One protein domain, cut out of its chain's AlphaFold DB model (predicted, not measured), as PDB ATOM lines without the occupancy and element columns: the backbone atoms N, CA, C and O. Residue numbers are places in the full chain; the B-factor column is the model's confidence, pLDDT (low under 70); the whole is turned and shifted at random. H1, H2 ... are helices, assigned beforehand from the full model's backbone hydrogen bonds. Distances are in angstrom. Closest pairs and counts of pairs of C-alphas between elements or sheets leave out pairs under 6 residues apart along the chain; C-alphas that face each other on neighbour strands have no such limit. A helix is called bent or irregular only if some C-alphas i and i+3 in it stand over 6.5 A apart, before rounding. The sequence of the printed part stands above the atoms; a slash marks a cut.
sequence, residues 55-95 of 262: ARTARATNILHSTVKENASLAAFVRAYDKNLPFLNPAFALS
ATOM      1  N   ALA A  55      21.199 -27.128-120.218       77.75
ATOM      2  CA  ALA A  55      20.925 -28.144-119.205       77.75
ATOM      3  C   ALA A  55      21.002 -27.568-117.783       77.75
ATOM      4  O   ALA A  55      20.189 -27.917-116.925       77.75
ATOM      5  N   ARG A  56      21.941 -26.647-117.528       77.75
ATOM      6  CA  ARG A  56      22.041 -25.952-116.232       77.75
ATOM      7  C   ARG A  56      20.878 -24.991-116.012       77.75
ATOM      8  O   ARG A  56      20.343 -24.968-114.907       77.75
ATOM      9  N   THR A  57      20.456 -24.250-117.036       82.38
ATOM     10  CA  THR A  57      19.281 -23.378-116.950       82.38
ATOM     11  C   THR A  57      18.020 -24.206-116.754       82.38
ATOM     12  O   THR A  57      17.274 -23.902-115.835       82.38
ATOM     13  N   ALA A  58      17.833 -25.310-117.484       81.19
ATOM     14  CA  ALA A  58      16.701 -26.219-117.267       81.19
ATOM     15  C   ALA A  58      16.681 -26.828-115.850       81.19
ATOM     16  O   ALA A  58      15.625 -26.993-115.243       81.19
ATOM     17  N   ARG A  59      17.849 -27.148-115.280       83.81
ATOM     18  CA  ARG A  59      17.942 -27.623-113.891       83.81
ATOM     19  C   ARG A  59      17.611 -26.516-112.891       83.81
ATOM     20  O   ARG A  59      16.860 -26.762-111.952       83.81
ATOM     21  N   ALA A  60      18.152 -25.316-113.087       80.69
ATOM     22  CA  ALA A  60      17.895 -24.172-112.220       80.69
ATOM     23  C   ALA A  60      16.423 -23.744-112.268       80.69
ATOM     24  O   ALA A  60      15.847 -23.468-111.221       80.69
ATOM     25  N   THR A  61      15.787 -23.760-113.444       84.44
ATOM     26  CA  THR A  61      14.353 -23.473-113.573       84.44
ATOM     27  C   THR A  61      13.506 -24.544-112.903       84.44
ATOM     28  O   THR A  61      12.546 -24.190-112.233       84.44
ATOM     29  N   ASN A  62      13.867 -25.827-113.003       85.25
ATOM     30  CA  ASN A  62      13.145 -26.898-112.309       85.25
ATOM     31  C   ASN A  62      13.249 -26.777-110.781       85.25
ATOM     32  O   ASN A  62      12.244 -26.943-110.093       85.25
ATOM     33  N   ILE A  63      14.433 -26.441-110.261       86.88
ATOM     34  CA  ILE A  63      14.648 -26.209-108.823       86.88
ATOM     35  C   ILE A  63      13.895 -24.957-108.361       86.88
ATOM     36  O   ILE A  63      13.221 -24.980-107.338       86.88
ATOM     37  N   LEU A  64      13.960 -23.865-109.123       83.56
ATOM     38  CA  LEU A  64      13.211 -22.649-108.812       83.56
ATOM     39  C   LEU A  64      11.706 -22.923-108.846       83.56
ATOM     40  O   LEU A  64      10.973 -22.502-107.960       83.56
ATOM     41  N   HIS A  65      11.224 -23.658-109.840       83.38
ATOM     42  CA  HIS A  65       9.810 -23.978-109.958       83.38
ATOM     43  C   HIS A  65       9.331 -24.893-108.818       83.38
ATOM     44  O   HIS A  65       8.195 -24.738-108.363       83.38
ATOM     45  N   SER A  66      10.171 -25.806-108.308       87.50
ATOM     46  CA  SER A  66       9.826 -26.599-107.119       87.50
ATOM     47  C   SER A  66       9.754 -25.732-105.860       87.50
ATOM     48  O   SER A  66       8.748 -25.787-105.156       87.50
ATOM     49  N   THR A  67      10.733 -24.854-105.625       84.00
ATOM     50  CA  THR A  67      10.751 -23.988-104.430       84.00
ATOM     51  C   THR A  67       9.682 -22.893-104.461       84.00
ATOM     52  O   THR A  67       9.120 -22.537-103.423       84.00
ATOM     53  N   VAL A  68       9.342 -22.383-105.648       85.31
ATOM     54  CA  VAL A  68       8.239 -21.432-105.851       85.31
ATOM     55  C   VAL A  68       6.882 -22.099-105.628       85.31
ATOM     56  O   VAL A  68       5.973 -21.461-105.102       85.31
ATOM     57  N   LYS A  69       6.725 -23.379-105.982       80.56
ATOM     58  CA  LYS A  69       5.487 -24.120-105.696       80.56
ATOM     59  C   LYS A  69       5.289 -24.341-104.194       80.56
ATOM     60  O   LYS A  69       4.153 -24.321-103.730       80.56
ATOM     61  N   GLU A  70       6.377 -24.537-103.455       87.06
ATOM     62  CA  GLU A  70       6.359 -24.714-101.999       87.06
ATOM     63  C   GLU A  70       6.023 -23.411-101.250       87.06
ATOM     64  O   GLU A  70       5.433 -23.467-100.175       87.06
ATOM     65  N   ASN A  71       6.321 -22.239-101.830       88.25
ATOM     66  CA  ASN A  71       6.177 -20.939-101.164       88.25
ATOM     67  C   ASN A  71       5.270 -19.965-101.937       88.25
ATOM     68  O   ASN A  71       5.659 -19.372-102.946       88.25
ATOM     69  N   ALA A  72       4.065 -19.717-101.413       83.88
ATOM     70  CA  ALA A  72       3.071 -18.839-102.042       83.88
ATOM     71  C   ALA A  72       3.532 -17.371-102.186       83.88
ATOM     72  O   ALA A  72       3.168 -16.706-103.158       83.88
ATOM     73  N   SER A  73       4.356 -16.877-101.255       82.44
ATOM     74  CA  SER A  73       4.939 -15.527-101.289       82.44
ATOM     75  C   SER A  73       5.917 -15.354-102.454       82.44
ATOM     76  O   SER A  73       5.828 -14.373-103.191       82.44
ATOM     77  N   LEU A  74       6.786 -16.341-102.695       83.81
ATOM     78  CA  LEU A  74       7.696 -16.352-103.842       83.81
ATOM     79  C   LEU A  74       6.926 -16.483-105.161       83.81
ATOM     80  O   LEU A  74       7.261 -15.816-106.136       83.81
ATOM     81  N   ALA A  75       5.841 -17.262-105.190       83.38
ATOM     82  CA  ALA A  75       4.963 -17.326-106.356       83.38
ATOM     83  C   ALA A  75       4.269 -15.984-106.649       83.38
ATOM     84  O   ALA A  75       4.112 -15.614-107.812       83.38
ATOM     85  N   ALA A  76       3.858 -15.234-105.623       84.62
ATOM     86  CA  ALA A  76       3.320 -13.882-105.790       84.62
ATOM     87  C   ALA A  76       4.400 -12.891-106.260       84.62
ATOM     88  O   ALA A  76       4.145 -12.082-107.153       84.62
ATOM     89  N   PHE A  77       5.615 -13.013-105.727       84.19
ATOM     90  CA  PHE A  77       6.764 -12.191-106.097       84.19
ATOM     91  C   PHE A  77       7.191 -12.394-107.558       84.19
ATOM     92  O   PHE A  77       7.364 -11.418-108.287       84.19
ATOM     93  N   VAL A  78       7.290 -13.649-108.013       85.00
ATOM     94  CA  VAL A  78       7.632 -14.004-109.402       85.00
ATOM     95  C   VAL A  78       6.535 -13.574-110.380       85.00
ATOM     96  O   VAL A  78       6.840 -13.114-111.476       85.00
ATOM     97  N   ARG A  79       5.253 -13.643-109.992       85.38
ATOM     98  CA  ARG A  79       4.149 -13.118-110.822       85.38
ATOM     99  C   ARG A  79       4.232 -11.608-111.040       85.38
ATOM    100  O   ARG A  79       3.758 -11.121-112.058       85.38
ATOM    101  N   ALA A  80       4.813 -10.882-110.090       88.31
ATOM    102  CA  ALA A  80       5.028  -9.443-110.163       88.31
ATOM    103  C   ALA A  80       6.512  -9.100-110.372       88.31
ATOM    104  O   ALA A  80       6.973  -8.071-109.879       88.31
ATOM    105  N   TYR A  81       7.259  -9.946-111.093       83.31
ATOM    106  CA  TYR A  81       8.702  -9.782-111.286       83.31
ATOM    107  C   TYR A  81       9.071  -8.383-111.792       83.31
ATOM    108  O   TYR A  81       9.938  -7.744-111.211       83.31
ATOM    109  N   ASP A  82       8.341  -7.855-112.777       83.06
ATOM    110  CA  ASP A  82       8.608  -6.529-113.354       83.06
ATOM    111  C   ASP A  82       8.478  -5.391-112.333       83.06
ATOM    112  O   ASP A  82       9.225  -4.418-112.373       83.06
ATOM    113  N   LYS A  83       7.554  -5.523-111.375       84.94
ATOM    114  CA  LYS A  83       7.373  -4.548-110.288       84.94
ATOM    115  C   LYS A  83       8.417  -4.716-109.193       84.94
ATOM    116  O   LYS A  83       8.756  -3.754-108.515       84.94
ATOM    117  N   ASN A  84       8.907  -5.940-109.028       81.19
ATOM    118  CA  ASN A  84       9.866  -6.300-107.999       81.19
ATOM    119  C   ASN A  84      11.328  -6.198-108.462       81.19
ATOM    120  O   ASN A  84      12.247  -6.329-107.655       81.19
ATOM    121  N   LEU A  85      11.548  -5.925-109.747       76.94
ATOM    122  CA  LEU A  85      12.856  -5.781-110.373       76.94
ATOM    123  C   LEU A  85      13.741  -4.707-109.708       76.94
ATOM    124  O   LEU A  85      14.919  -4.995-109.484       76.94
ATOM    125  N   PRO A  86      13.220  -3.529-109.299       78.69
ATOM    126  CA  PRO A  86      14.015  -2.535-108.573       78.69
ATOM    127  C   PRO A  86      14.524  -3.023-107.208       78.69
ATOM    128  O   PRO A  86      15.569  -2.574-106.753       78.69
ATOM    129  N   PHE A  87      13.823  -3.962-106.564       74.88
ATOM    130  CA  PHE A  87      14.248  -4.539-105.282       74.88
ATOM    131  C   PHE A  87      15.290  -5.654-105.449       74.88
ATOM    132  O   PHE A  87      15.996  -5.982-104.499       74.88
ATOM    133  N   LEU A  88      15.398  -6.238-106.648       77.75
ATOM    134  CA  LEU A  88      16.379  -7.279-106.972       77.75
ATOM    135  C   LEU A  88      17.704  -6.716-107.486       77.75
ATOM    136  O   LEU A  88      18.726  -7.394-107.405       77.75
ATOM    137  N   ASN A  89      17.685  -5.496-108.018       68.94
ATOM    138  CA  ASN A  89      18.878  -4.787-108.445       68.94
ATOM    139  C   ASN A  89      19.097  -3.582-107.525       68.94
ATOM    140  O   ASN A  89      18.663  -2.477-107.861       68.94
ATOM    141  N   PRO A  90      19.724  -3.762-106.349       61.69
ATOM    142  CA  PRO A  90      20.037  -2.628-105.505       61.69
ATOM    143  C   PRO A  90      21.036  -1.747-106.260       61.69
ATOM    144  O   PRO A  90      22.215  -2.080-106.361       61.69
ATOM    145  N   ALA A  91      20.583  -0.594-106.760       56.97
ATOM    146  CA  ALA A  91      21.460   0.446-107.307       56.97
ATOM    147  C   ALA A  91      22.569   0.838-106.305       56.97
ATOM    148  O   ALA A  91      23.658   1.239-106.700       56.97
ATOM    149  N   PHE A  92      22.326   0.606-105.010       57.06
ATOM    150  CA  PHE A  92      23.310   0.678-103.933       57.06
ATOM    151  C   PHE A  92      24.559  -0.197-104.155       57.06
ATOM    152  O   PHE A  92      25.655   0.236-103.827       57.06
ATOM    153  N   ALA A  93      24.440  -1.394-104.739       53.53
ATOM    154  CA  ALA A  93      25.585  -2.286-104.958       53.53
ATOM    155  C   ALA A  93      26.460  -1.879-106.162       53.53
ATOM    156  O   ALA A  93      27.610  -2.303-106.255       53.53
ATOM    157  N   LEU A  94      25.917  -1.076-107.087       54.41
ATOM    158  CA  LEU A  94      26.641  -0.527-108.242       54.41
ATOM    159  C   LEU A  94      27.134   0.910-108.002       54.41
ATOM    160  O   LEU A  94      28.003   1.383-108.735       54.41
ATOM    161  N   SER A  95      26.615   1.587-106.976       52.09
ATOM    162  CA  SER A  95      27.156   2.846-106.475       52.09
ATOM    163  C   SER A  95      28.510   2.568-105.831       52.09
ATOM    164  O   SER A  95      28.609   1.802-104.874       52.09
TER     165      SER A  95
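Overview. This is residues 55 to 95 of the 262 residues of an uncharacterized protein of Tilletia indica (UniProt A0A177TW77). An open, flat hook of four helices strung one after another with no shared core: the long helix H1 makes one arm, and H2, H3 and the small H4 make a second arm that turns off at H1's last residues and leads away from it. H1 and H2 form the corner, while residues 86 to 95, with H4, stick out at the far end. The printed part has 41 residues with four named helices, H1 H2 H3 H4 along the chain, and no named strand, and its class is all helix. It is loose, with a radius of gyration of the C-alphas of 12.6 A and spans of 33 by 25 by 14 A.

Arrangement. The longest helix is H1, residues 55 to 70, and residues 55 to 63 of it stand free. With residues 68 to 69 alone it only just touches H2, residues 72 to 79, and only at the corner by their link, with 3 pairs of C-alphas within 8 A; the closest are those of Val 68 and Ala 75, 5.3 A apart. H1 and H2 run opposite ways at a steep tilt of 49 degrees. H3, residues 81 to 88, is close to H2 but not clearly touching, about perpendicular at 75 degrees; their closest C-alphas, of Phe 77 and Asn 84, are 6.9 A apart. H3 is irregular, with C-alphas 83 and 86 7.1 A apart. H4, residues 91 to 94, is apart from H1, H2 and H3. In H1 and H2 every O i to N i+4 pair is within hydrogen-bond range, in H3 2 of 4 are, and H4 is too short for such a pair.

Along the chain. H1 is 22.8 A long, from C-alpha 55 at (20.925, -28.144, -119.205) to C-alpha 70 at (6.359, -24.714, -101.999). H2 measures 10.5 A, H3 9.2 A and H4 5.4 A, the last ending at C-alpha 94 at (26.641, -0.527, -108.242).

Size, cuts and confidence. The two C-alphas farthest apart, of Glu 70 and Ser 95, are 34.8 A apart. The printed part has no cut, and its three links are tight. The mean pLDDT of the printed part is 78.7, with residues 89 to 95 under 70.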